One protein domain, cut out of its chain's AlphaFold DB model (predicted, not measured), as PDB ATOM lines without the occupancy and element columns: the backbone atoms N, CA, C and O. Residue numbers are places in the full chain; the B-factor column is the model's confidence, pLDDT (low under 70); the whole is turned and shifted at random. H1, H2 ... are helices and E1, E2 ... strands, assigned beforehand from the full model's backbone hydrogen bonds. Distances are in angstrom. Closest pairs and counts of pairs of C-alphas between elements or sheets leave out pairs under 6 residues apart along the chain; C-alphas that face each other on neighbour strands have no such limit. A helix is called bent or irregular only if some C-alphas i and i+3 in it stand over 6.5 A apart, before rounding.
ATOM      1  N   VAL A  49     256.687 142.290 151.693       93.38
ATOM      2  CA  VAL A  49     257.858 141.623 152.280       93.38
ATOM      3  C   VAL A  49     258.140 140.322 151.534       93.38
ATOM      4  O   VAL A  49     259.253 140.127 151.051       93.38
ATOM      5  N   LEU A  50     257.118 139.485 151.331       92.69
ATOM      6  CA  LEU A  50     257.235 138.210 150.619       92.69
ATOM      7  C   LEU A  50     257.743 138.373 149.179       92.69
ATOM      8  O   LEU A  50     258.608 137.613 148.749       92.69
ATOM      9  N   SER A  51     257.291 139.399 148.448       91.38
ATOM     10  CA  SER A  51     257.764 139.675 147.080       91.38
ATOM     11  C   SER A  51     259.261 140.021 147.007       91.38
ATOM     12  O   SER A  51     259.901 139.849 145.970       91.38
ATOM     13  N   ARG A  52     259.839 140.496 148.116       90.00
ATOM     14  CA  ARG A  52     261.239 140.934 148.214       90.00
ATOM     15  C   ARG A  52     262.165 139.869 148.807       90.00
ATOM     16  O   ARG A  52     263.372 140.091 148.853       90.00
ATOM     17  N   VAL A  53     261.629 138.724 149.229       89.56
ATOM     18  CA  VAL A  53     262.402 137.613 149.804       89.56
ATOM     19  C   VAL A  53     263.473 137.144 148.820       89.56
ATOM     20  O   VAL A  53     263.210 136.942 147.634       89.56
ATOM     21  N   HIS A  54     264.694 136.960 149.316       86.25
ATOM     22  CA  HIS A  54     265.773 136.385 148.524       86.25
ATOM     23  C   HIS A  54     265.558 134.875 148.345       86.25
ATOM     24  O   HIS A  54     265.015 134.212 149.227       86.25
ATOM     25  N   SER A  55     266.013 134.297 147.229       78.56
ATOM     26  CA  SER A  55     265.787 132.873 146.920       78.56
ATOM     27  C   SER A  55     266.318 131.915 147.999       78.56
ATOM     28  O   SER A  55     265.782 130.825 148.164       78.56
ATOM     29  N   SER A  56     267.341 132.330 148.755       81.81
ATOM     30  CA  SER A  56     267.902 131.591 149.898       81.81
ATOM     31  C   SER A  56     266.964 131.497 151.104       81.81
ATOM     32  O   SER A  56     267.073 130.560 151.886       81.81
ATOM     33  N   ASP A  57     266.041 132.446 151.252       87.69
ATOM     34  CA  ASP A  57     265.188 132.596 152.436       87.69
ATOM     35  C   ASP A  57     263.747 132.139 152.189       87.69
ATOM     36  O   ASP A  57     262.905 132.193 153.083       87.69
ATOM     37  N   VAL A  58     263.458 131.634 150.990       82.88
ATOM     38  CA  VAL A  58     262.137 131.136 150.591       82.88
ATOM     39  C   VAL A  58     261.583 130.124 151.589       82.88
ATOM     40  O   VAL A  58     260.445 130.269 152.026       82.88
ATOM     41  N   GLY A  59     262.375 129.119 151.981       81.81
ATOM     42  CA  GLY A  59     261.921 128.084 152.915       81.81
ATOM     43  C   GLY A  59     261.514 128.663 154.273       81.81
ATOM     44  O   GLY A  59     260.494 128.274 154.838       81.81
ATOM     45  N   ARG A  60     262.257 129.666 154.756       87.12
ATOM     46  CA  ARG A  60     261.935 130.392 155.990       87.12
ATOM     47  C   ARG A  60     260.673 131.240 155.833       87.12
ATOM     48  O   ARG A  60     259.856 131.286 156.750       87.12
ATOM     49  N   SER A  61     260.487 131.884 154.687       88.25
ATOM     50  CA  SER A  61     259.293 132.683 154.392       88.25
ATOM     51  C   SER A  61     258.036 131.822 154.254       88.25
ATOM     52  O   SER A  61     256.980 132.215 154.744       88.25
ATOM     53  N   MET A  62     258.159 130.620 153.680       83.69
ATOM     54  CA  MET A  62     257.087 129.619 153.642       83.69
ATOM     55  C   MET A  62     256.677 129.216 155.057       83.69
ATOM     56  O   MET A  62     255.496 129.227 155.391       83.69
ATOM     57  N   GLU A  63     257.654 128.922 155.916       86.38
ATOM     58  CA  GLU A  63     257.393 128.569 157.310       86.38
ATOM     59  C   GLU A  63     256.775 129.734 158.093       86.38
ATOM     60  O   GLU A  63     255.858 129.554 158.889       86.38
ATOM     61  N   THR A  64     257.209 130.959 157.812       88.06
ATOM     62  CA  THR A  64     256.630 132.167 158.410       88.06
ATOM     63  C   THR A  64     255.164 132.347 158.011       88.06
ATOM     64  O   THR A  64     254.337 132.657 158.864       88.06
ATOM     65  N   LEU A  65     254.817 132.094 156.744       87.94
ATOM     66  CA  LEU A  65     253.431 132.086 156.264       87.94
ATOM     67  C   LEU A  65     252.590 131.000 156.941       87.94
ATOM     68  O   LEU A  65     251.487 131.293 157.399       87.94
ATOM     69  N   ARG A  66     253.110 129.769 157.057       85.38
ATOM     70  CA  ARG A  66     252.409 128.680 157.760       85.38
ATOM     71  C   ARG A  66     252.112 129.062 159.207       85.38
ATOM     72  O   ARG A  66     250.974 128.923 159.643       85.38
ATOM     73  N   ASN A  67     253.105 129.599 159.913       85.00
ATOM     74  CA  ASN A  67     252.942 130.054 161.291       85.00
ATOM     75  C   ASN A  67     251.950 131.220 161.390       85.00
ATOM     76  O   ASN A  67     251.086 131.208 162.262       85.00
ATOM     77  N   LEU A  68     251.989 132.178 160.455       86.50
ATOM     78  CA  LEU A  68     251.012 133.268 160.370       86.50
ATOM     79  C   LEU A  68     249.574 132.738 160.296       86.50
ATOM     80  O   LEU A  68     248.705 133.234 161.010       86.50
ATOM     81  N   PHE A  69     249.334 131.695 159.498       82.56
ATOM     82  CA  PHE A  69     248.023 131.047 159.385       82.56
ATOM     83  C   PHE A  69     247.660 130.164 160.583       82.56
ATOM     84  O   PHE A  69     246.568 129.621 160.627       82.56
ATOM     85  N   GLN A  70     248.521 130.009 161.581       81.38
ATOM     86  CA  GLN A  70     248.173 129.329 162.832       81.38
ATOM     87  C   GLN A  70     247.848 130.317 163.960       81.38
ATOM     88  O   GLN A  70     247.311 129.911 164.990       81.38
ATOM     89  N   HIS A  71     248.117 131.612 163.769       83.75
ATOM     90  CA  HIS A  71     247.800 132.643 164.751       83.75
ATOM     91  C   HIS A  71     246.306 132.989 164.798       83.75
ATOM     92  O   HIS A  71     245.551 132.800 163.842       83.75
ATOM     93  N   ASP A  72     245.890 133.568 165.924       87.25
ATOM     94  CA  ASP A  72     244.549 134.121 166.106       87.25
ATOM     95  C   ASP A  72     244.424 135.480 165.389       87.25
ATOM     96  O   ASP A  72     244.547 136.547 165.993       87.25
ATOM     97  N   ILE A  73     244.239 135.423 164.068       88.38
ATOM     98  CA  ILE A  73     244.095 136.568 163.154       88.38
ATOM     99  C   ILE A  73     242.775 136.497 162.361       88.38
ATOM    100  O   ILE A  73     242.106 135.459 162.350       88.38
ATOM    101  N   PRO A  74     242.364 137.578 161.665       86.25
ATOM    102  CA  PRO A  74     241.204 137.544 160.789       86.25
ATOM    103  C   PRO A  74     241.424 136.588 159.613       86.25
ATOM    104  O   PRO A  74     242.451 136.631 158.928       86.25
ATOM    105  N   ARG A  75     240.410 135.763 159.346       80.88
ATOM    106  CA  ARG A  75     240.415 134.726 158.305       80.88
ATOM    107  C   ARG A  75     240.025 135.277 156.940       80.88
ATOM    108  O   ARG A  75     239.016 134.883 156.359       80.88
ATOM    109  N   PHE A  76     240.808 136.216 156.426       84.25
ATOM    110  CA  PHE A  76     240.608 136.743 155.075       84.25
ATOM    111  C   PHE A  76     241.231 135.779 154.061       84.25
ATOM    112  O   PHE A  76     242.343 135.993 153.585       84.25
ATOM    113  N   SER A  77     240.510 134.690 153.772       82.69
ATOM    114  CA  SER A  77     240.969 133.559 152.949       82.69
ATOM    115  C   SER A  77     241.587 133.989 151.620       82.69
ATOM    116  O   SER A  77     242.675 133.530 151.281       82.69
ATOM    117  N   GLY A  78     240.957 134.929 150.910       87.06
ATOM    118  CA  GLY A  78     241.501 135.497 149.677       87.06
ATOM    119  C   GLY A  78     242.888 136.105 149.883       87.06
ATOM    120  O   GLY A  78     243.822 135.767 149.164       87.06
ATOM    121  N   CYS A  79     243.064 136.959 150.895       90.62
ATOM    122  CA  CYS A  79     244.357 137.586 151.189       90.62
ATOM    123  C   CYS A  79     245.420 136.576 151.640       90.62
ATOM    124  O   CYS A  79     246.586 136.724 151.281       90.62
ATOM    125  N   GLN A  80     245.031 135.543 152.391       89.25
ATOM    126  CA  GLN A  80     245.936 134.464 152.801       89.25
ATOM    127  C   GLN A  80     246.424 133.658 151.586       89.25
ATOM    128  O   GLN A  80     247.628 133.448 151.427       89.25
ATOM    129  N   LEU A  81     245.513 133.291 150.680       89.44
ATOM    130  CA  LEU A  81     245.849 132.631 149.416       89.44
ATOM    131  C   LEU A  81     246.698 133.525 148.506       89.44
ATOM    132  O   LEU A  81     247.649 133.047 147.896       89.44
ATOM    133  N   LEU A  82     246.415 134.827 148.448       92.38
ATOM    134  CA  LEU A  82     247.207 135.768 147.658       92.38
ATOM    135  C   LEU A  82     248.624 135.938 148.222       92.38
ATOM    136  O   LEU A  82     249.577 136.054 147.451       92.38
ATOM    137  N   ALA A  83     248.796 135.892 149.544       92.44
ATOM    138  CA  ALA A  83     250.118 135.895 150.162       92.44
ATOM    139  C   ALA A  83     250.908 134.616 149.841       92.44
ATOM    140  O   ALA A  83     252.083 134.703 149.481       92.44
ATOM    141  N   ALA A  84     250.249 133.454 149.872       90.12
ATOM    142  CA  ALA A  84     250.834 132.189 149.430       90.12
ATOM    143  C   ALA A  84     251.247 132.232 147.947       90.12
ATOM    144  O   ALA A  84     252.393 131.931 147.615       90.12
ATOM    145  N   LEU A  85     250.353 132.693 147.066       90.81
ATOM    146  CA  LEU A  85     250.621 132.855 145.634       90.81
ATOM    147  C   LEU A  85     251.766 133.844 145.369       90.81
ATOM    148  O   LEU A  85     252.583 133.617 144.481       90.81
ATOM    149  N   THR A  86     251.853 134.930 146.143       92.75
ATOM    150  CA  THR A  86     252.931 135.923 146.015       92.75
ATOM    151  C   THR A  86     254.295 135.284 146.244       92.75
ATOM    152  O   THR A  86     255.219 135.508 145.458       92.75
ATOM    153  N   LEU A  87     254.421 134.471 147.296       91.19
ATOM    154  CA  LEU A  87     255.662 133.761 147.572       91.19
ATOM    155  C   LEU A  87     255.936 132.685 146.513       91.19
ATOM    156  O   LEU A  87     257.064 132.580 146.042       91.19
ATOM    157  N   GLU A  88     254.923 131.946 146.064       89.12
ATOM    158  CA  GLU A  88     255.123 130.912 145.045       89.12
ATOM    159  C   GLU A  88     255.577 131.493 143.699       89.12
ATOM    160  O   GLU A  88     256.532 131.010 143.089       89.12
ATOM    161  N   LEU A  89     254.976 132.599 143.256       90.12
ATOM    162  CA  LEU A  89     255.413 133.305 142.051       90.12
ATOM    163  C   LEU A  89     256.822 133.895 142.210       90.12
ATOM    164  O   LEU A  89     257.566 133.961 141.231       90.12
ATOM    165  N   LYS A  90     257.231 134.274 143.430       91.50
ATOM    166  CA  LYS A  90     258.608 134.709 143.705       91.50
ATOM    167  C   LYS A  90     259.626 133.589 143.491       91.50
ATOM    168  O   LYS A  90     260.733 133.862 143.020       91.50
ATOM    169  N   ILE A  91     259.257 132.352 143.818       89.56
ATOM    170  CA  ILE A  91     260.071 131.151 143.583       89.56
ATOM    171  C   ILE A  91     260.074 130.820 142.090       89.56
ATOM    172  O   ILE A  91     261.126 130.613 141.484       89.56
ATOM    173  N   GLN A  92     258.891 130.831 141.476       88.56
ATOM    174  CA  GLN A  92     258.670 130.448 140.087       88.56
ATOM    175  C   GLN A  92     258.496 131.672 139.178       88.56
ATOM    176  O   GLN A  92     257.493 131.811 138.484       88.56
ATOM    177  N   GLN A  93     259.494 132.560 139.119       91.25
ATOM    178  CA  GLN A  93     259.352 133.856 138.425       91.25
ATOM    179  C   GLN A  93     259.053 133.752 136.922       91.25
ATOM    180  O   GLN A  93     258.564 134.708 136.325       91.25
ATOM    181  N   LYS A  94     259.352 132.601 136.303       91.31
ATOM    182  CA  LYS A  94     259.064 132.311 134.888       91.31
ATOM    183  C   LYS A  94     257.674 131.716 134.656       91.31
ATOM    184  O   LYS A  94     257.308 131.497 133.506       91.31
ATOM    185  N   ARG A  95     256.920 131.417 135.715       89.00
ATOM    186  CA  ARG A  95     255.597 130.807 135.611       89.00
ATOM    187  C   ARG A  95     254.619 131.776 134.958       89.00
ATOM    188  O   ARG A  95     254.456 132.913 135.405       89.00
ATOM    189  N   CYS A  96     253.942 131.283 133.934       89.44
ATOM    190  CA  CYS A  96     252.770 131.919 133.360       89.44
ATOM    191  C   CYS A  96     251.503 131.375 134.028       89.44
ATOM    192  O   CYS A  96     251.476 130.231 134.482       89.44
ATOM    193  N   LEU A  97     250.468 132.207 134.108       85.44
ATOM    194  CA  LEU A  97     249.148 131.794 134.575       85.44
ATOM    195  C   LEU A  97     248.234 131.594 133.372       85.44
ATOM    196  O   LEU A  97     248.194 132.457 132.492       85.44
ATOM    197  N   ASN A  98     247.498 130.480 133.363       75.94
ATOM    198  CA  ASN A  98     246.597 130.100 132.273       75.94
ATOM    199  C   ASN A  98     247.309 130.163 130.905       75.94
ATOM    200  O   ASN A  98     248.496 129.852 130.805       75.94
ATOM    201  N   ASP A  99     246.603 130.622 129.872       74.75
ATOM    202  CA  ASP A  99     247.114 130.788 128.507       74.75
ATOM    203  C   ASP A  99     247.936 132.082 128.309       74.75
ATOM    204  O   ASP A  99     248.140 132.538 127.183       74.75
ATOM    205  N   SER A 100     248.403 132.729 129.387       81.88
ATOM    206  CA  SER A 100     249.254 133.919 129.276       81.88
ATOM    207  C   SER A 100     250.639 133.564 128.734       81.88
ATOM    208  O   SER A 100     251.338 132.709 129.267       81.88
ATOM    209  N   GLU A 101     251.117 134.324 127.751       85.81
ATOM    210  CA  GLU A 101     252.514 134.252 127.297       85.81
ATOM    211  C   GLU A 101     253.484 134.987 128.240       85.81
ATOM    212  O   GLU A 101     254.703 134.840 128.143       85.81
ATOM    213  N   LYS A 102     252.955 135.814 129.151       90.06
ATOM    214  CA  LYS A 102     253.750 136.643 130.062       90.06
ATOM    215  C   LYS A 102     253.851 136.003 131.449       90.06
ATOM    216  O   LYS A 102     252.811 135.617 131.998       90.06
ATOM    217  N   PRO A 103     255.054 135.982 132.058       92.88
ATOM    218  CA  PRO A 103     255.217 135.547 133.436       92.88
ATOM    219  C   PRO A 103     254.404 136.413 134.402       92.88
ATOM    220  O   PRO A 103     254.353 137.637 134.263       92.88
ATOM    221  N   ALA A 104     253.791 135.782 135.401       92.69
ATOM    222  CA  ALA A 104     252.905 136.467 136.341       92.69
ATOM    223  C   ALA A 104     253.660 137.258 137.418       92.69
ATOM    224  O   ALA A 104     253.197 138.317 137.845       92.69
ATOM    225  N   TYR A 105     254.841 136.785 137.832       93.69
ATOM    226  CA  TYR A 105     255.606 137.414 138.911       93.69
ATOM    227  C   TYR A 105     255.948 138.894 138.651       93.69
ATOM    228  O   TYR A 105     255.646 139.706 139.522       93.69
ATOM    229  N   PRO A 106     256.478 139.308 137.480       93.94
ATOM    230  CA  PRO A 106     256.774 140.721 137.222       93.94
ATOM    231  C   PRO A 106     255.547 141.640 137.302       93.94
ATOM    232  O   PRO A 106     255.662 142.800 137.697       93.94
ATOM    233  N   LEU A 107     254.360 141.136 136.942       93.31
ATOM    234  CA  LEU A 107     253.114 141.895 137.064       93.31
ATOM    235  C   LEU A 107     252.778 142.123 138.540       93.31
ATOM    236  O   LEU A 107     252.514 143.254 138.947       93.31
ATOM    237  N   LEU A 108     252.858 141.065 139.348       92.94
ATOM    238  CA  LEU A 108     252.594 141.125 140.782       92.94
ATOM    239  C   LEU A 108     253.647 141.958 141.538       92.94
ATOM    240  O   LEU A 108     253.313 142.762 142.403       92.94
ATOM    241  N   GLU A 109     254.922 141.849 141.172       93.19
ATOM    242  CA  GLU A 109     256.001 142.682 141.715       93.19
ATOM    243  C   GLU A 109     255.790 144.170 141.384       93.19
ATOM    244  O   GLU A 109     255.994 145.047 142.232       93.19
ATOM    245  N   SER A 110     255.329 144.470 140.166       91.94
ATOM    246  CA  SER A 110     254.989 145.833 139.755       91.94
ATOM    247  C   SER A 110     253.836 146.409 140.581       91.94
ATOM    248  O   SER A 110     253.918 147.567 141.000       91.94
ATOM    249  N   PHE A 111     252.815 145.600 140.889       92.50
ATOM    250  CA  PHE A 111     251.721 145.994 141.782       92.50
ATOM    251  C   PHE A 111     252.244 146.434 143.143       92.50
ATOM    252  O   PHE A 111     251.906 147.515 143.618       92.50
ATOM    253  N   PHE A 112     253.141 145.650 143.735       93.19
ATOM    254  CA  PHE A 112     253.716 145.963 145.037       93.19
ATOM    255  C   PHE A 112     254.780 147.065 144.995       93.19
ATOM    256  O   PHE A 112     255.219 147.518 146.047       93.19
ATOM    257  N   SER A 113     255.197 147.552 143.829       91.50
ATOM    258  CA  SER A 113     256.228 148.587 143.730       91.50
ATOM    259  C   SER A 113     255.731 149.977 144.143       91.50
ATOM    260  O   SER A 113     254.595 150.357 143.846       91.50
ATOM    261  N   ASN A 114     256.597 150.749 144.808       90.19
ATOM    262  CA  ASN A 114     256.338 152.141 145.178       90.19
ATOM    263  C   ASN A 114     256.238 153.026 143.922       90.19
ATOM    264  O   ASN A 114     256.947 152.823 142.934       90.19
ATOM    265  N   GLN A 115     255.356 154.020 143.960       88.06
ATOM    266  CA  GLN A 115     255.027 154.923 142.855       88.06
ATOM    267  C   GLN A 115     255.102 156.395 143.305       88.06
ATOM    268  O   GLN A 115     254.121 157.134 143.168       88.06
ATOM    269  N   PRO A 116     256.267 156.875 143.787       86.88
ATOM    270  CA  PRO A 116     256.415 158.196 144.410       86.88
ATOM    271  C   PRO A 116     255.926 159.344 143.521       86.88
ATOM    272  O   PRO A 116     255.214 160.235 143.970       86.88
ATOM    273  N   ARG A 117     256.222 159.286 142.216       86.81
ATOM    274  CA  ARG A 117     255.851 160.340 141.256       86.81
ATOM    275  C   ARG A 117     254.370 160.363 140.880       86.81
ATOM    276  O   ARG A 117     253.873 161.402 140.467       86.81
ATOM    277  N   LYS A 118     253.689 159.214 140.930       85.12
ATOM    278  CA  LYS A 118     252.312 159.066 140.420       85.12
ATOM    279  C   LYS A 118     251.273 159.041 141.529       85.12
ATOM    280  O   LYS A 118     250.144 159.460 141.304       85.12
ATOM    281  N   LYS A 119     251.646 158.505 142.688       85.19
ATOM    282  CA  LYS A 119     250.732 158.185 143.781       85.19
ATOM    283  C   LYS A 119     251.136 158.834 145.119       85.19
ATOM    284  O   LYS A 119     250.495 158.557 146.127       85.19
ATOM    285  N   ASN A 120     252.148 159.715 145.105       90.12
ATOM    286  CA  ASN A 120     252.654 160.440 146.278       90.12
ATOM    287  C   ASN A 120     253.023 159.499 147.441       90.12
ATOM    288  O   ASN A 120     252.616 159.709 148.578       90.12
ATOM    289  N   GLU A 121     253.736 158.426 147.105       92.75
ATOM    290  CA  GLU A 121     254.203 157.390 148.032       92.75
ATOM    291  C   GLU A 121     255.666 157.652 148.417       92.75
ATOM    292  O   GLU A 121     256.431 158.219 147.628       92.75
ATOM    293  N   ALA A 122     256.089 157.186 149.589       89.31
ATOM    294  CA  ALA A 122     257.500 157.132 149.951       89.31
ATOM    295  C   ALA A 122     258.327 156.310 148.941       89.31
ATOM    296  O   ALA A 122     257.819 155.430 148.237       89.31
ATOM    297  N   LEU A 123     259.627 156.613 148.856       86.44
ATOM    298  CA  LEU A 123     260.535 156.020 147.870       86.44
ATOM    299  C   LEU A 123     260.852 154.547 148.159       86.44
ATOM    300  O   LEU A 123     260.862 153.735 147.234       86.44
ATOM    301  N   ASP A 124     261.137 154.216 149.416       86.81
ATOM    302  CA  ASP A 124     261.795 152.963 149.799       86.81
ATOM    303  C   ASP A 124     261.030 152.125 150.837       86.81
ATOM    304  O   ASP A 124     261.298 150.927 150.946       86.81
ATOM    305  N   PHE A 125     260.036 152.700 151.519       92.12
ATOM    306  CA  PHE A 125     259.211 152.013 152.520       92.12
ATOM    307  C   PHE A 125     257.709 152.136 152.227       92.12
ATOM    308  O   PHE A 125     257.278 152.961 151.416       92.12
ATOM    309  N   CYS A 126     256.904 151.286 152.859       94.50
ATOM    310  CA  CYS A 126     255.444 151.335 152.781       94.50
ATOM    311  C   CYS A 126     254.877 152.381 153.749       94.50
ATOM    312  O   CYS A 126     254.615 152.073 154.910       94.50
ATOM    313  N   ASP A 127     254.677 153.609 153.270       96.06
ATOM    314  CA  ASP A 127     253.964 154.645 154.017       96.06
ATOM    315  C   ASP A 127     252.435 154.458 153.969       96.06
ATOM    316  O   ASP A 127     251.895 153.602 153.256       96.06
ATOM    317  N   LEU A 128     251.698 155.279 154.723       94.75
ATOM    318  CA  LEU A 128     250.235 155.227 154.718       94.75
ATOM    319  C   LEU A 128     249.650 155.479 153.316       94.75
ATOM    320  O   LEU A 128     248.641 154.872 152.952       94.75
ATOM    321  N   ALA A 129     250.265 156.352 152.510       94.88
ATOM    322  CA  ALA A 129     249.835 156.586 151.132       94.88
ATOM    323  C   ALA A 129     249.934 155.304 150.291       94.88
ATOM    324  O   ALA A 129     248.947 154.913 149.667       94.88
ATOM    325  N   TYR A 130     251.069 154.603 150.343       96.00
ATOM    326  CA  TYR A 130     251.264 153.314 149.686       96.00
ATOM    327  C   TYR A 130     250.193 152.298 150.102       96.00
ATOM    328  O   TYR A 130     249.520 151.727 149.239       96.00
ATOM    329  N   LEU A 131     249.982 152.112 151.411       96.19
ATOM    330  CA  LEU A 131     249.005 151.151 151.935       96.19
ATOM    331  C   LEU A 131     247.592 151.453 151.424       96.19
ATOM    332  O   LEU A 131     246.905 150.559 150.927       96.19
ATOM    333  N   ARG A 132     247.186 152.727 151.463       93.62
ATOM    334  CA  ARG A 132     245.890 153.185 150.944       93.62
ATOM    335  C   ARG A 132     245.729 152.897 149.461       93.62
ATOM    336  O   ARG A 132     244.675 152.421 149.054       93.62
ATOM    337  N   ASN A 133     246.752 153.189 148.664       92.44
ATOM    338  CA  ASN A 133     246.687 153.014 147.220       92.44
ATOM    339  C   ASN A 133     246.546 151.539 146.844       92.44
ATOM    340  O   ASN A 133     245.666 151.198 146.060       92.44
ATOM    341  N   ARG A 134     247.361 150.659 147.439       93.38
ATOM    342  CA  ARG A 134     247.291 149.214 147.169       93.38
ATOM    343  C   ARG A 134     246.004 148.591 147.681       93.38
ATOM    344  O   ARG A 134     245.432 147.746 147.003       93.38
ATOM    345  N   ALA A 135     245.519 149.025 148.839       93.31
ATOM    346  CA  ALA A 135     244.256 148.538 149.372       93.31
ATOM    347  C   ALA A 135     243.072 149.007 148.539       93.31
ATOM    348  O   ALA A 135     242.162 148.222 148.317       93.31
ATOM    349  N   ALA A 136     243.088 150.243 148.039       89.38
ATOM    350  CA  ALA A 136     242.065 150.720 147.119       89.38
ATOM    351  C   ALA A 136     242.071 149.906 145.816       89.38
ATOM    352  O   ALA A 136     241.010 149.436 145.409       89.38
ATOM    353  N   ASP A 137     243.247 149.661 145.224       89.81
ATOM    354  CA  ASP A 137     243.376 148.828 144.020       89.81
ATOM    355  C   ASP A 137     242.827 147.402 144.269       89.81
ATOM    356  O   ASP A 137     242.068 146.870 143.460       89.81
ATOM    357  N   LEU A 138     243.140 146.803 145.425       90.56
ATOM    358  CA  LEU A 138     242.712 145.447 145.793       90.56
ATOM    359  C   LEU A 138     241.256 145.367 146.293       90.56
ATOM    360  O   LEU A 138     240.631 144.306 146.239       90.56
ATOM    361  N   SER A 139     240.691 146.484 146.763       87.69
ATOM    362  CA  SER A 139     239.359 146.530 147.377       87.69
ATOM    363  C   SER A 139     238.256 146.102 146.422       87.69
ATOM    364  O   SER A 139     237.272 145.534 146.868       87.69
ATOM    365  N   ILE A 140     238.414 146.298 145.112       82.94
ATOM    366  CA  ILE A 140     237.412 145.856 144.133       82.94
ATOM    367  C   ILE A 140     237.277 144.331 144.159       82.94
ATOM    368  O   ILE A 140     236.162 143.813 144.209       82.94
ATOM    369  N   TRP A 141     238.402 143.612 144.175       87.19
ATOM    370  CA  TRP A 141     238.423 142.150 144.239       87.19
ATOM    371  C   TRP A 141     237.863 141.630 145.564       87.19
ATOM    372  O   TRP A 141     237.092 140.674 145.576       87.19
ATOM    373  N   TYR A 142     238.175 142.301 146.673       82.88
ATOM    374  CA  TYR A 142     237.722 141.869 147.993       82.88
ATOM    375  C   TYR A 142     236.268 142.274 148.297       82.88
ATOM    376  O   TYR A 142     235.437 141.437 148.636       82.88
ATOM    377  N   THR A 143     235.918 143.548 148.146       79.62
ATOM    378  CA  THR A 143     234.607 144.096 148.520       79.62
ATOM    379  C   THR A 143     233.481 143.579 147.632       79.62
ATOM    380  O   THR A 143     232.395 143.334 148.145       79.62
ATOM    381  N   SER A 144     233.713 143.363 146.332       79.00
ATOM    382  CA  SER A 144     232.687 142.761 145.458       79.00
ATOM    383  C   SER A 144     232.256 141.385 145.971       79.00
ATOM    384  O   SER A 144     231.065 141.101 146.065       79.00
ATOM    385  N   SER A 145     233.231 140.585 146.398       78.88
ATOM    386  CA  SER A 145     233.030 139.267 146.989       78.88
ATOM    387  C   SER A 145     232.212 139.363 148.294       78.88
ATOM    388  O   SER A 145     231.221 138.658 148.472       78.88
ATOM    389  N   VAL A 146     232.516 140.340 149.155       78.62
ATOM    390  CA  VAL A 146     231.770 140.578 150.401       78.62
ATOM    391  C   VAL A 146     230.331 141.026 150.134       78.62
ATOM    392  O   VAL A 146     229.423 140.581 150.832       78.62
ATOM    393  N   LEU A 147     230.097 141.891 149.145       79.88
ATOM    394  CA  LEU A 147     228.750 142.360 148.804       79.88
ATOM    395  C   LEU A 147     227.859 141.200 148.347       79.88
ATOM    396  O   LEU A 147     226.751 141.053 148.858       79.88
ATOM    397  N   VAL A 148     228.362 140.334 147.465       79.69
ATOM    398  CA  VAL A 148     227.620 139.145 147.013       79.69
ATOM    399  C   VAL A 148     227.264 138.234 148.189       79.69
ATOM    400  O   VAL A 148     226.124 137.792 148.297       79.69
ATOM    401  N   GLN A 149     228.192 138.026 149.130       79.12
ATOM    402  CA  GLN A 149     227.927 137.242 150.341       79.12
ATOM    403  C   GLN A 149     226.795 137.829 151.208       79.12
ATOM    404  O   GLN A 149     226.098 137.089 151.898       79.12
ATOM    405  N   HIS A 150     226.587 139.147 151.171       80.50
ATOM    406  CA  HIS A 150     225.496 139.824 151.885       80.50
ATOM    407  C   HIS A 150     224.197 139.905 151.064       80.50
ATOM    408  O   HIS A 150     223.302 140.673 151.409       80.50
ATOM    409  N   GLY A 151     224.082 139.120 149.988       77.12
ATOM    410  CA  GLY A 151     222.870 139.030 149.174       77.12
ATOM    411  C   GLY A 151     222.685 140.189 148.198       77.12
ATOM    412  O   GLY A 151     221.585 140.379 147.688       77.12
ATOM    413  N   TYR A 152     223.733 140.975 147.929       81.69
ATOM    414  CA  TYR A 152     223.672 141.954 146.851       81.69
ATOM    415  C   TYR A 152     223.718 141.238 145.504       81.69
ATOM    416  O   TYR A 152     224.668 140.517 145.198       81.69
ATOM    417  N   GLU A 153     222.708 141.491 144.680       79.44
ATOM    418  CA  GLU A 153     222.652 141.020 143.301       79.44
ATOM    419  C   GLU A 153     223.124 142.123 142.352       79.44
ATOM    420  O   GLU A 153     222.715 143.285 142.454       79.44
ATOM    421  N   PHE A 154     223.987 141.763 141.404       75.06
ATOM    422  CA  PHE A 154     224.331 142.668 140.317       75.06
ATOM    423  C   PHE A 154     223.148 142.778 139.355       75.06
ATOM    424  O   PHE A 154     222.626 141.777 138.866       75.06
ATOM    425  N   GLN A 155     222.734 144.007 139.053       78.06
ATOM    426  CA  GLN A 155     221.788 144.246 137.969       78.06
ATOM    427  C   GLN A 155     222.539 144.171 136.635       78.06
ATOM    428  O   GLN A 155     223.212 145.122 136.240       78.06
ATOM    429  N   GLY A 156     222.428 143.026 135.957       78.69
ATOM    430  CA  GLY A 156     223.130 142.744 134.703       78.69
ATOM    431  C   GLY A 156     224.489 142.071 134.903       78.69
ATOM    432  O   GLY A 156     224.795 141.556 135.977       78.69
ATOM    433  N   GLU A 157     225.298 142.047 133.844       77.44
ATOM    434  CA  GLU A 157     226.619 141.415 133.867       77.44
ATOM    435  C   GLU A 157     227.651 142.336 134.545       77.44
ATOM    436  O   GLU A 157     227.871 143.460 134.075       77.44
ATOM    437  N   PRO A 158     228.284 141.911 135.657       73.12
ATOM    438  CA  PRO A 158     229.284 142.728 136.329       73.12
ATOM    439  C   PRO A 158     230.561 142.812 135.486       73.12
ATOM    440  O   PRO A 158     231.180 141.802 135.165       73.12
ATOM    441  N   VAL A 159     230.998 144.036 135.181       74.62
ATOM    442  CA  VAL A 159     232.244 144.296 134.446       74.62
ATOM    443  C   VAL A 159     233.230 145.027 135.348       74.62
ATOM    444  O   VAL A 159     232.952 146.121 135.841       74.62
ATOM    445  N   VAL A 160     234.418 144.447 135.535       75.38
ATOM    446  CA  VAL A 160     235.523 145.109 136.238       75.38
ATOM    447  C   VAL A 160     236.338 145.921 135.237       75.38
ATOM    448  O   VAL A 160     236.978 145.372 134.343       75.38
ATOM    449  N   VAL A 161     236.353 147.244 135.409       76.12
ATOM    450  CA  VAL A 161     237.192 148.149 134.615       76.12
ATOM    451  C   VAL A 161     238.379 148.586 135.460       76.12
ATOM    452  O   VAL A 161     238.250 149.422 136.352       76.12
ATOM    453  N   THR A 162     239.554 148.034 135.168       80.06
ATOM    454  CA  THR A 162     240.799 148.394 135.846       80.06
ATOM    455  C   THR A 162     241.927 148.609 134.844       80.06
ATOM    456  O   THR A 162     241.985 147.971 133.796       80.06
ATOM    457  N   ARG A 163     242.836 149.534 135.167       81.50
ATOM    458  CA  ARG A 163     244.128 149.680 134.474       81.50
ATOM    459  C   ARG A 163     245.253 148.946 135.204       81.50
ATOM    460  O   ARG A 163     246.403 149.023 134.777       81.50
ATOM    461  N   ASP A 164     244.936 148.292 136.319       86.44
ATOM    462  CA  ASP A 164     245.897 147.522 137.087       86.44
ATOM    463  C   ASP A 164     246.090 146.141 136.452       86.44
ATOM    464  O   ASP A 164     245.200 145.287 136.460       86.44
ATOM    465  N   ASN A 165     247.273 145.944 135.869       87.44
ATOM    466  CA  ASN A 165     247.606 144.713 135.162       87.44
ATOM    467  C   ASN A 165     247.731 143.512 136.103       87.44
ATOM    468  O   ASN A 165     247.444 142.398 135.679       87.44
ATOM    469  N   ALA A 166     248.152 143.698 137.356       90.81
ATOM    470  CA  ALA A 166     248.242 142.579 138.287       90.81
ATOM    471  C   ALA A 166     246.850 142.144 138.735       90.81
ATOM    472  O   ALA A 166     246.560 140.949 138.750       90.81
ATOM    473  N   LEU A 167     245.968 143.104 139.025       89.44
ATOM    474  CA  LEU A 167     244.583 142.805 139.365       89.44
ATOM    475  C   LEU A 167     243.901 142.015 138.238       89.44
ATOM    476  O   LEU A 167     243.315 140.969 138.497       89.44
ATOM    477  N   ASN A 168     244.040 142.481 136.992       87.69
ATOM    478  CA  ASN A 168     243.417 141.867 135.817       87.69
ATOM    479  C   ASN A 168     244.058 140.533 135.393       87.69
ATOM    480  O   ASN A 168     243.359 139.565 135.110       87.69
ATOM    481  N   SER A 169     245.387 140.473 135.306       87.75
ATOM    482  CA  SER A 169     246.096 139.347 134.679       87.75
ATOM    483  C   SER A 169     246.640 138.316 135.667       87.75
ATOM    484  O   SER A 169     247.125 137.276 135.236       87.75
ATOM    485  N   VAL A 170     246.589 138.591 136.973       90.44
ATOM    486  CA  VAL A 170     247.091 137.680 138.013       90.44
ATOM    487  C   VAL A 170     246.011 137.409 139.050       90.44
ATOM    488  O   VAL A 170     245.547 136.281 139.155       90.44
ATOM    489  N   ILE A 171     245.578 138.428 139.795       90.50
ATOM    490  CA  ILE A 171     244.750 138.240 140.995       90.50
ATOM    491  C   ILE A 171     243.365 137.694 140.634       90.50
ATOM    492  O   ILE A 171     242.969 136.662 141.162       90.50
ATOM    493  N   LEU A 172     242.651 138.332 139.700       87.69
ATOM    494  CA  LEU A 172     241.317 137.877 139.285       87.69
ATOM    495  C   LEU A 172     241.343 136.525 138.557       87.69
ATOM    496  O   LEU A 172     240.357 135.799 138.603       87.69
ATOM    497  N   GLN A 173     242.456 136.187 137.904       85.75
ATOM    498  CA  GLN A 173     242.594 134.933 137.161       85.75
ATOM    499  C   GLN A 173     242.983 133.751 138.047       85.75
ATOM    500  O   GLN A 173     242.456 132.658 137.870       85.75
ATOM    501  N   ALA A 174     243.915 133.958 138.977       86.94
ATOM    502  CA  ALA A 174     244.387 132.910 139.873       86.94
ATOM    503  C   ALA A 174     243.478 132.728 141.090       86.94
ATOM    504  O   ALA A 174     243.427 131.631 141.637       86.94
ATOM    505  N   LEU A 175     242.800 133.799 141.522       88.88
ATOM    506  CA  LEU A 175     241.967 133.837 142.723       88.88
ATOM    507  C   LEU A 175     240.584 134.452 142.459       88.88
ATOM    508  O   LEU A 175     240.228 135.448 143.101       88.88
ATOM    509  N   PRO A 176     239.776 133.913 141.529       85.75
ATOM    510  CA  PRO A 176     238.427 134.417 141.335       85.75
ATOM    511  C   PRO A 176     237.564 134.133 142.580       85.75
ATOM    512  O   PRO A 176     237.617 133.024 143.133       85.75
ATOM    513  N   PRO A 177     236.755 135.109 143.038       84.75
ATOM    514  CA  PRO A 177     235.739 134.846 144.043       84.75
ATOM    515  C   PRO A 177     234.656 133.934 143.449       84.75
ATOM    516  O   PRO A 177     234.212 134.131 142.318       84.75
ATOM    517  N   VAL A 178     234.224 132.939 144.215       82.50
ATOM    518  CA  VAL A 178     233.197 131.965 143.833       82.50
ATOM    519  C   VAL A 178     232.137 131.878 144.919       82.50
ATOM    520  O   VAL A 178     232.456 131.860 146.107       82.50
ATOM    521  N   VAL A 179     230.871 131.805 144.514       77.38
ATOM    522  CA  VAL A 179     229.762 131.552 145.439       77.38
ATOM    523  C   VAL A 179     229.576 130.043 145.562       77.38
ATOM    524  O   VAL A 179     229.331 129.360 144.568       77.38
ATOM    525  N   VAL A 180     229.710 129.507 146.771       79.81
ATOM    526  CA  VAL A 180     229.461 128.089 147.059       79.81
ATOM    527  C   VAL A 180     227.980 127.856 147.388       79.81
ATOM    528  O   VAL A 180     227.292 128.798 147.783       79.81
ATOM    529  N   PRO A 181     227.459 126.613 147.299       75.38
ATOM    530  CA  PRO A 181     226.029 126.331 147.473       75.38
ATOM    531  C   PRO A 181     225.398 126.821 148.786       75.38
ATOM    532  O   PRO A 181     224.188 126.999 148.846       75.38
ATOM    533  N   SER A 182     226.192 127.061 149.835       74.12
ATOM    534  CA  SER A 182     225.694 127.639 151.088       74.12
ATOM    535  C   SER A 182     225.399 129.146 151.021       74.12
ATOM    536  O   SER A 182     225.025 129.710 152.045       74.12
ATOM    537  N   GLY A 183     225.653 129.812 149.887       70.88
ATOM    538  CA  GLY A 183     225.688 131.279 149.763       70.88
ATOM    539  C   GLY A 183     227.016 131.909 150.212       70.88
ATOM    540  O   GLY A 183     227.171 133.126 150.177       70.88
ATOM    541  N   ASP A 184     227.973 131.069 150.621       75.81
ATOM    542  CA  ASP A 184     229.358 131.414 150.954       75.81
ATOM    543  C   ASP A 184     230.092 132.065 149.794       75.81
ATOM    544  O   ASP A 184     230.057 131.502 148.706       75.81
ATOM    545  N   VAL A 185     230.853 133.136 150.012       78.12
ATOM    546  CA  VAL A 185     231.889 133.531 149.063       78.12
ATOM    547  C   VAL A 185     233.223 132.936 149.493       78.12
ATOM    548  O   VAL A 185     233.707 133.143 150.606       78.12
ATOM    549  N   ALA A 186     233.806 132.156 148.592       80.69
ATOM    550  CA  ALA A 186     235.133 131.578 148.705       80.69
ATOM    551  C   ALA A 186     236.023 132.114 147.578       80.69
ATOM    552  O   ALA A 186     235.550 132.764 146.651       80.69
ATOM    553  N   PHE A 187     237.319 131.827 147.642       83.50
ATOM    554  CA  PHE A 187     238.246 132.104 146.548       83.50
ATOM    555  C   PHE A 187     238.709 130.772 145.972       83.50
ATOM    556  O   PHE A 187     239.175 129.905 146.713       83.50
ATOM    557  N   SER A 188     238.542 130.602 144.662       78.88
ATOM    558  CA  SER A 188     239.071 129.436 143.960       78.88
ATOM    559  C   SER A 188     240.552 129.648 143.691       78.88
ATOM    560  O   SER A 188     240.943 130.746 143.322       78.88
ATOM    561  N   ILE A 189     241.366 128.610 143.840       79.88
ATOM    562  CA  ILE A 189     242.771 128.622 143.436       79.88
ATOM    563  C   ILE A 189     243.081 127.309 142.729       79.88
ATOM    564  O   ILE A 189     242.623 126.248 143.160       79.88
ATOM    565  N   ASP A 190     243.857 127.362 141.651       77.56
ATOM    566  CA  ASP A 190     244.433 126.143 141.093       77.56
ATOM    567  C   ASP A 190     245.492 125.619 142.073       77.56
ATOM    568  O   ASP A 190     246.513 126.263 142.300       77.56
ATOM    569  N   ILE A 191     245.263 124.444 142.661       68.56
ATOM    570  CA  ILE A 191     246.174 123.836 143.641       68.56
ATOM    571  C   ILE A 191     247.549 123.552 143.015       68.56
ATOM    572  O   ILE A 191     248.551 123.546 143.720       68.56
ATOM    573  N   SER A 192     247.655 123.415 141.688       72.06
ATOM    574  CA  SER A 192     248.959 123.321 141.019       72.06
ATOM    575  C   SER A 192     249.801 124.602 141.167       72.06
ATOM    576  O   SER A 192     251.010 124.598 140.905       72.06
ATOM    577  N   THR A 193     249.174 125.723 141.543       73.06
ATOM    578  CA  THR A 193     249.791 127.051 141.671       73.06
ATOM    579  C   THR A 193     250.333 127.377 143.048       73.06
ATOM    580  O   THR A 193     250.986 128.406 143.173       73.06
ATOM    581  N   VAL A 194     250.114 126.524 144.054       74.75
ATOM    582  CA  VAL A 194     250.616 126.710 145.424       74.75
ATOM    583  C   VAL A 194     251.042 125.351 145.998       74.75
ATOM    584  O   VAL A 194     250.354 124.361 145.765       74.75
ATOM    585  N   PRO A 195     252.143 125.260 146.770       78.00
ATOM    586  CA  PRO A 195     252.542 124.013 147.416       78.00
ATOM    587  C   PRO A 195     251.404 123.411 148.251       78.00
ATOM    588  O   PRO A 195     250.752 124.108 149.032       78.00
ATOM    589  N   ASN A 196     251.157 122.109 148.076       79.69
ATOM    590  CA  ASN A 196     249.983 121.430 148.634       79.69
ATOM    591  C   ASN A 196     249.904 121.525 150.168       79.69
ATOM    592  O   ASN A 196     248.830 121.664 150.740       79.69
ATOM    593  N   ASP A 197     251.046 121.487 150.846       79.62
ATOM    594  CA  ASP A 197     251.146 121.636 152.296       79.62
ATOM    595  C   ASP A 197     250.770 123.049 152.777       79.62
ATOM    596  O   ASP A 197     250.084 123.194 153.788       79.62
ATOM    597  N   LEU A 198     251.164 124.096 152.043       78.06
ATOM    598  CA  LEU A 198     250.750 125.472 152.330       78.06
ATOM    599  C   LEU A 198     249.255 125.668 152.057       78.06
ATOM    600  O   LEU A 198     248.567 126.310 152.851       78.06
ATOM    601  N   PHE A 199     248.743 125.086 150.970       81.50
ATOM    602  CA  PHE A 199     247.314 125.095 150.669       81.50
ATOM    603  C   PHE A 199     246.498 124.425 151.782       81.50
ATOM    604  O   PHE A 199     245.532 125.009 152.273       81.50
ATOM    605  N   GLU A 200     246.912 123.242 152.245       82.00
ATOM    606  CA  GLU A 200     246.236 122.556 153.348       82.00
ATOM    607  C   GLU A 200     246.360 123.321 154.675       82.00
ATOM    608  O   GLU A 200     245.399 123.338 155.442       82.00
ATOM    609  N   ALA A 201     247.464 124.036 154.932       79.81
ATOM    610  CA  ALA A 201     247.578 124.918 156.099       79.81
ATOM    611  C   ALA A 201     246.557 126.073 156.055       79.81
ATOM    612  O   ALA A 201     245.846 126.308 157.036       79.81
ATOM    613  N   VAL A 202     246.428 126.749 154.906       78.06
ATOM    614  CA  VAL A 202     245.428 127.813 154.695       78.06
ATOM    615  C   VAL A 202     244.012 127.256 154.848       78.06
ATOM    616  O   VAL A 202     243.195 127.796 155.593       78.06
ATOM    617  N   LYS A 203     243.717 126.134 154.188       79.81
ATOM    618  CA  LYS A 203     242.412 125.467 154.242       79.81
ATOM    619  C   LYS A 203     242.058 125.012 155.656       79.81
ATOM    620  O   LYS A 203     240.927 125.223 156.097       79.81
ATOM    621  N   SER A 204     243.009 124.431 156.386       79.75
ATOM    622  CA  SER A 204     242.830 124.041 157.785       79.75
ATOM    623  C   SER A 204     242.487 125.260 158.641       79.75
ATOM    624  O   SER A 204     241.468 125.250 159.326       79.75
ATOM    625  N   HIS A 205     243.233 126.362 158.518       75.38
ATOM    626  CA  HIS A 205     242.945 127.590 159.261       75.38
ATOM    627  C   HIS A 205     241.557 128.177 158.956       75.38
ATOM    628  O   HIS A 205     240.826 128.562 159.874       75.38
ATOM    629  N   ILE A 206     241.172 128.220 157.677       74.50
ATOM    630  CA  ILE A 206     239.860 128.726 157.244       74.50
ATOM    631  C   ILE A 206     238.730 127.871 157.834       74.50
ATOM    632  O   ILE A 206     237.738 128.412 158.328       74.50
ATOM    633  N   THR A 207     238.885 126.545 157.822       72.81
ATOM    634  CA  THR A 207     237.843 125.592 158.244       72.81
ATOM    635  C   THR A 207     237.776 125.368 159.761       72.81
ATOM    636  O   THR A 207     236.702 125.074 160.284       72.81
ATOM    637  N   ALA A 208     238.873 125.577 160.500       64.88
ATOM    638  CA  ALA A 208     239.033 125.159 161.898       64.88
ATOM    639  C   ALA A 208     238.190 125.895 162.960       64.88
ATOM    640  O   ALA A 208     238.238 125.506 164.120       64.88
ATOM    641  N   GLY A 209     237.435 126.954 162.648       57.25
ATOM    642  CA  GLY A 209     236.683 127.684 163.696       57.25
ATOM    643  C   GLY A 209     235.206 127.909 163.455       57.25
ATOM    644  O   GLY A 209     234.640 128.743 164.151       57.25
ATOM    645  N   GLY A 210     234.598 127.207 162.498       56.03
ATOM    646  CA  GLY A 210     233.167 127.348 162.221       56.03
ATOM    647  C   GLY A 210     232.723 128.798 161.962       56.03
ATOM    648  O   GLY A 210     233.520 129.733 161.903       56.03
ATOM    649  N   ARG A 211     231.417 128.998 161.782       59.34
ATOM    650  CA  ARG A 211     230.807 130.326 161.613       59.34
ATOM    651  C   ARG A 211     230.248 130.848 162.935       59.34
ATOM    652  O   ARG A 211     229.077 131.215 163.007       59.34
ATOM    653  N   GLN A 212     231.036 130.819 164.009       62.53
ATOM    654  CA  GLN A 212     230.589 131.457 165.247       62.53
ATOM    655  C   GLN A 212     230.616 132.975 165.082       62.53
ATOM    656  O   GLN A 212     231.590 133.545 164.587       62.53
ATOM    657  N   ALA A 213     229.518 133.623 165.474       70.00
ATOM    658  CA  ALA A 213     229.454 135.071 165.547       70.00
ATOM    659  C   ALA A 213     230.532 135.551 166.526       70.00
ATOM    660  O   ALA A 213     230.486 135.223 167.707       70.00
ATOM    661  N   MET A 214     231.514 136.294 166.015       78.06
ATOM    662  CA  MET A 214     232.546 136.910 166.843       78.06
ATOM    663  C   MET A 214     232.023 138.216 167.422       78.06
ATOM    664  O   MET A 214     231.454 139.043 166.696       78.06
ATOM    665  N   SER A 215     232.291 138.426 168.705       85.06
ATOM    666  CA  SER A 215     232.160 139.730 169.336       85.06
ATOM    667  C   SER A 215     233.095 140.747 168.680       85.06
ATOM    668  O   SER A 215     234.126 140.423 168.083       85.06
ATOM    669  N   ASP A 216     232.742 142.015 168.813       82.69
ATOM    670  CA  ASP A 216     233.551 143.120 168.310       82.69
ATOM    671  C   ASP A 216     234.923 143.211 168.996       82.69
ATOM    672  O   ASP A 216     235.926 143.541 168.357       82.69
ATOM    673  N   GLN A 217     235.000 142.802 170.265       85.06
ATOM    674  CA  GLN A 217     236.258 142.689 170.998       85.06
ATOM    675  C   GLN A 217     237.176 141.616 170.396       85.06
ATOM    676  O   GLN A 217     238.361 141.877 170.191       85.06
ATOM    677  N   GLU A 218     236.644 140.439 170.051       87.00
ATOM    678  CA  GLU A 218     237.414 139.374 169.393       87.00
ATOM    679  C   GLU A 218     237.894 139.801 168.003       87.00
ATOM    680  O   GLU A 218     239.058 139.590 167.659       87.00
ATOM    681  N   LYS A 219     237.036 140.466 167.214       85.00
ATOM    682  CA  LYS A 219     237.432 141.024 165.908       85.00
ATOM    683  C   LYS A 219     238.584 142.013 166.062       85.00
ATOM    684  O   LYS A 219     239.568 141.925 165.328       85.00
ATOM    685  N   SER A 220     238.477 142.931 167.025       86.31
ATOM    686  CA  SER A 220     239.520 143.917 167.307       86.31
ATOM    687  C   SER A 220     240.821 143.258 167.768       86.31
ATOM    688  O   SER A 220     241.894 143.673 167.333       86.31
ATOM    689  N   HIS A 221     240.741 142.234 168.622       89.00
ATOM    690  CA  HIS A 221     241.907 141.499 169.110       89.00
ATOM    691  C   HIS A 221     242.647 140.801 167.964       89.00
ATOM    692  O   HIS A 221     243.836 141.038 167.760       89.00
ATOM    693  N   ARG A 222     241.923 140.025 167.149       89.50
ATOM    694  CA  ARG A 222     242.486 139.340 165.979       89.50
ATOM    695  C   ARG A 222     243.143 140.313 165.013       89.50
ATOM    696  O   ARG A 222     244.256 140.081 164.545       89.50
ATOM    697  N   LEU A 223     242.469 141.419 164.713       90.50
ATOM    698  CA  LEU A 223     243.001 142.429 163.805       90.50
ATOM    699  C   LEU A 223     244.265 143.089 164.373       90.50
ATOM    700  O   LEU A 223     245.232 143.266 163.638       90.50
ATOM    701  N   SER A 224     244.304 143.372 165.677       91.50
ATOM    702  CA  SER A 224     245.510 143.869 166.351       91.50
ATOM    703  C   SER A 224     246.675 142.876 166.248       91.50
ATOM    704  O   SER A 224     247.789 143.282 165.905       91.50
ATOM    705  N   ASN A 225     246.416 141.574 166.429       93.06
ATOM    706  CA  ASN A 225     247.422 140.524 166.239       93.06
ATOM    707  C   ASN A 225     247.973 140.524 164.806       93.06
ATOM    708  O   ASN A 225     249.184 140.449 164.610       93.06
ATOM    709  N   LEU A 226     247.105 140.666 163.800       93.69
ATOM    710  CA  LEU A 226     247.523 140.733 162.398       93.69
ATOM    711  C   LEU A 226     248.417 141.955 162.119       93.69
ATOM    712  O   LEU A 226     249.433 141.823 161.435       93.69
ATOM    713  N   TYR A 227     248.078 143.125 162.668       94.56
ATOM    714  CA  TYR A 227     248.926 144.318 162.575       94.56
ATOM    715  C   TYR A 227     250.290 144.080 163.232       94.56
ATOM    716  O   TYR A 227     251.319 144.354 162.618       94.56
ATOM    717  N   ALA A 228     250.322 143.526 164.446       93.88
ATOM    718  CA  ALA A 228     251.568 143.219 165.146       93.88
ATOM    719  C   ALA A 228     252.454 142.245 164.351       93.88
ATOM    720  O   ALA A 228     253.655 142.478 164.212       93.88
ATOM    721  N   LEU A 229     251.861 141.199 163.770       94.12
ATOM    722  CA  LEU A 229     252.571 140.239 162.924       94.12
ATOM    723  C   LEU A 229     253.149 140.895 161.667       94.12
ATOM    724  O   LEU A 229     254.313 140.661 161.354       94.12
ATOM    725  N   ALA A 230     252.383 141.747 160.978       95.56
ATOM    726  CA  ALA A 230     252.871 142.455 159.795       95.56
ATOM    727  C   ALA A 230     254.050 143.390 160.123       95.56
ATOM    728  O   ALA A 230     255.033 143.403 159.384       95.56
ATOM    729  N   LYS A 231     253.994 144.104 161.258       95.44
ATOM    730  CA  LYS A 231     255.103 144.947 161.747       95.44
ATOM    731  C   LYS A 231     256.357 144.124 162.046       95.44
ATOM    732  O   LYS A 231     257.448 144.472 161.603       95.44
ATOM    733  N   ASN A 232     256.196 143.014 162.764       93.31
ATOM    734  CA  ASN A 232     257.309 142.128 163.107       93.31
ATOM    735  C   ASN A 232     257.940 141.494 161.862       93.31
ATOM    736  O   ASN A 232     259.156 141.336 161.805       93.31
ATOM    737  N   LEU A 233     257.116 141.140 160.872       92.44
ATOM    738  CA  LEU A 233     257.581 140.545 159.626       92.44
ATOM    739  C   LEU A 233     258.377 141.535 158.772       92.44
ATOM    740  O   LEU A 233     259.353 141.133 158.143       92.44
ATOM    741  N   SER A 234     257.965 142.805 158.725       93.19
ATOM    742  CA  SER A 234     258.656 143.797 157.902       93.19
ATOM    743  C   SER A 234     260.020 144.180 158.472       93.19
ATOM    744  O   SER A 234     260.971 144.363 157.714       93.19
ATOM    745  N   GLY A 235     260.130 144.274 159.801       91.31
ATOM    746  CA  GLY A 235     261.371 144.643 160.483       91.31
ATOM    747  C   GLY A 235     261.830 146.090 160.240       91.31
ATOM    748  O   GLY A 235     262.864 146.485 160.774       91.31
ATOM    749  N   ASP A 236     261.082 146.893 159.472       95.06
ATOM    750  CA  ASP A 236     261.361 148.311 159.227       95.06
ATOM    751  C   ASP A 236     260.513 149.180 160.168       95.06
ATOM    752  O   ASP A 236     259.281 149.188 160.114       95.06
ATOM    753  N   VAL A 237     261.184 149.959 161.020       96.19
ATOM    754  CA  VAL A 237     260.544 150.852 161.999       96.19
ATOM    755  C   VAL A 237     259.618 151.891 161.350       96.19
ATOM    756  O   VAL A 237     258.630 152.300 161.956       96.19
ATOM    757  N   ARG A 238     259.895 152.305 160.108       96.94
ATOM    758  CA  ARG A 238     259.094 153.296 159.371       96.94
ATOM    759  C   ARG A 238     257.795 152.688 158.856       96.94
ATOM    760  O   ARG A 238     256.748 153.330 158.911       96.94
ATOM    761  N   GLU A 239     257.848 151.443 158.391       96.69
ATOM    762  CA  GLU A 239     256.655 150.691 157.984       96.69
ATOM    763  C   GLU A 239     255.805 150.330 159.203       96.69
ATOM    764  O   GLU A 239     254.580 150.446 159.158       96.69
ATOM    765  N   ALA A 240     256.453 149.988 160.322       96.81
ATOM    766  CA  ALA A 240     255.777 149.779 161.594       96.81
ATOM    767  C   ALA A 240     255.027 151.038 162.059       96.81
ATOM    768  O   ALA A 240     253.837 150.958 162.357       96.81
ATOM    769  N   ALA A 241     255.687 152.200 162.025       96.44
ATOM    770  CA  ALA A 241     255.060 153.484 162.338       96.44
ATOM    771  C   ALA A 241     253.902 153.819 161.383       96.44
ATOM    772  O   ALA A 241     252.874 154.333 161.815       96.44
ATOM    773  N   SER A 242     254.033 153.480 160.098       96.50
ATOM    774  CA  SER A 242     252.972 153.689 159.105       96.50
ATOM    775  C   SER A 242     251.753 152.799 159.364       96.50
ATOM    776  O   SER A 242     250.620 153.240 159.178       96.50
ATOM    777  N   LEU A 243     251.956 151.561 159.830       95.56
ATOM    778  CA  LEU A 243     250.861 150.697 160.276       95.56
ATOM    779  C   LEU A 243     250.210 151.196 161.569       95.56
ATOM    780  O   LEU A 243     248.995 151.069 161.694       95.56
ATOM    781  N   ASP A 244     250.969 151.781 162.494       95.12
ATOM    782  CA  ASP A 244     250.410 152.391 163.707       95.12
ATOM    783  C   ASP A 244     249.571 153.635 163.368       95.12
ATOM    784  O   ASP A 244     248.424 153.745 163.803       95.12
ATOM    785  N   GLU A 245     250.066 154.508 162.482       94.38
ATOM    786  CA  GLU A 245     249.282 155.631 161.949       94.38
ATOM    787  C   GLU A 245     248.000 155.134 161.267       94.38
ATOM    788  O   GLU A 245     246.912 155.679 161.481       94.38
ATOM    789  N   ALA A 246     248.104 154.081 160.452       93.06
ATOM    790  CA  ALA A 246     246.963 153.492 159.772       93.06
ATOM    791  C   ALA A 246     245.953 152.880 160.752       93.06
ATOM    792  O   ALA A 246     244.742 152.994 160.545       93.06
ATOM    793  N   TRP A 247     246.439 152.239 161.816       91.25
ATOM    794  CA  TRP A 247     245.596 151.703 162.872       91.25
ATOM    795  C   TRP A 247     244.758 152.817 163.496       91.25
ATOM    796  O   TRP A 247     243.533 152.717 163.504       91.25
ATOM    797  N   ASP A 248     245.389 153.908 163.922       90.06
ATOM    798  CA  ASP A 248     244.702 154.992 164.625       90.06
ATOM    799  C   ASP A 248     243.797 155.843 163.722       90.06
ATOM    800  O   ASP A 248     242.738 156.290 164.162       90.06
ATOM    801  N   SER A 249     244.178 156.063 162.461       88.69
ATOM    802  CA  SER A 249     243.469 156.996 161.567       88.69
ATOM    803  C   SER A 249     242.502 156.345 160.567       88.69
ATOM    804  O   SER A 249     241.653 157.043 159.996       88.69
ATOM    805  N   TRP A 250     242.606 155.028 160.341       90.00
ATOM    806  CA  TRP A 250     241.748 154.281 159.407       90.00
ATOM    807  C   TRP A 250     241.069 153.074 160.030       90.00
ATOM    808  O   TRP A 250     239.899 152.827 159.736       90.00
ATOM    809  N   CYS A 251     241.817 152.301 160.817       82.50
ATOM    810  CA  CYS A 251     241.372 150.982 161.226       82.50
ATOM    811  C   CYS A 251     240.455 151.040 162.427       82.50
ATOM    812  O   CYS A 251     239.356 150.498 162.340       82.50
ATOM    813  N   ARG A 252     240.909 151.709 163.497       70.38
ATOM    814  CA  ARG A 252     240.274 151.770 164.810       70.38
ATOM    815  C   ARG A 252     238.824 152.216 164.637       70.38
ATOM    816  O   ARG A 252     238.554 153.407 164.462       70.38
TER     817      ARG A 252
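Overview. This is residues 49 to 252 of the 258 residues of an uncharacterized protein of Pandoraea communis (UniProt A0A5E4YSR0). Helices of differing directions gather into a compact, rounded body: H1, H2 and H7 run side by side as a three-helix bundle, their centres making a triangle, while the helical hairpin H8 and H9 makes another part of the body. H3 and H6 cross steeply beyond H2; the bent helix H5 reaches from H9, through its arm H5a, to the small strand hairpin E1 and E2, which sits between the arm H5b and the first residues of H2. The printed part has 204 residues with nine named helices and two named strands, in the order H1 H2 H3 H4 H5 H6 E1 E2 H7 H8 H9; the two strands are antiparallel and the class is mostly helix. The radius of gyration of the C-alphas is 17.1 A, and the spans are 47 by 44 by 36 A.

Arrangement. H1, residues 55 to 68, touches H2, residues 77 to 91, at a shallow tilt of 14 degrees, opposite ways; they form a helical hairpin, their closest C-alphas being those of Ser 55 and Ile 91, 6.8 A apart. H7, residues 196 to 207, touches H2 at a shallow tilt of 13 degrees, opposite ways, closest at the C-alphas of Ser 77 and Ile 206, 6.6 A apart. These three helices form an up-and-down bundle, each running against the one before it in the chain. With residues 86 to 90 alone, H2 touches H3, residues 104 to 112, at a steep tilt of 63 degrees, closest at the C-alphas of Leu 89 and Tyr 105, 5.2 A apart. H3 touches H6, residues 165 to 174, at a steep tilt of 58 degrees, closest at the C-alphas of Leu 107 and Ala 166, 5.1 A apart. H5, residues 128 to 149, was assigned as one helix by its hydrogen bonds but is bent: C-alphas 137 and 140 are 6.7 A apart, and its arms H5a and H5b stand at 58 degrees. H4, residues 116 to 119, only just touches H5a, with 3 pairs of C-alphas within 8 A, the closest being Lys 119 and Asn 133 at 7.4 A. E1, residues 177 to 179, and E2, residues 185 to 187, form an antiparallel hairpin; N 178 and O 186 are within hydrogen-bond range at 2.8 A. The closest C-alphas of H5b and E1 are those of Ser 145 and Pro 177, 6.0 A apart; those of H2 and E2 are Gly 78 and Phe 187, 5.6 A apart. H8, residues 216 to 234, and H9, residues 237 to 251, form a helical hairpin and touch at a shallow tilt of 21 degrees, closest at the C-alphas of Lys 231 and Ala 240, 4.9 A apart. With residues 242 to 246 alone, H9 touches H5a, closest at the C-alphas of Ser 242 and Leu 128, 5.4 A apart. H2 and H8 are apart. Every O i to N i+4 pair is within hydrogen-bond range in H2, H3, H5a, H7, H8 and H9; the counts are 8 of 10 in H1, 5 of 6 in H5b and 3 of 6 in H6, and H4 is too short for such a pair.

Along the chain. H1 begins at C-alpha 55, (265.787, 132.873, 146.920), and spans 20.0 A; it is irregular, with C-alphas 56 and 59 at 7.6 A. H2 spans 21.4 A. H5a, residues 128 to 137, and H5b, residues 140 to 149, span 14.2 A each. H6 is only just irregular, with C-alphas 169 and 172 at 6.8 A. H7 spans 16.0 A. H8 spans 27.2 A from C-alpha 216 at (233.551, 143.120, 168.310). H9 spans 19.2 A and ends at C-alpha 251, (241.372, 150.982, 161.226).

Size, cuts and confidence. The C-alphas farthest apart, those of Ser 56 and Gln 155, are 49.3 A apart. The printed part has no cut. The links H2 to H3 and H5 to H6 are long, with 12 and 15 residues. Residues 210 to 217, of which 216 and 217 belong to H8, stand free. The mean pLDDT of the printed part is 85.5; residue 191 and residues 208 to 212 are under 70.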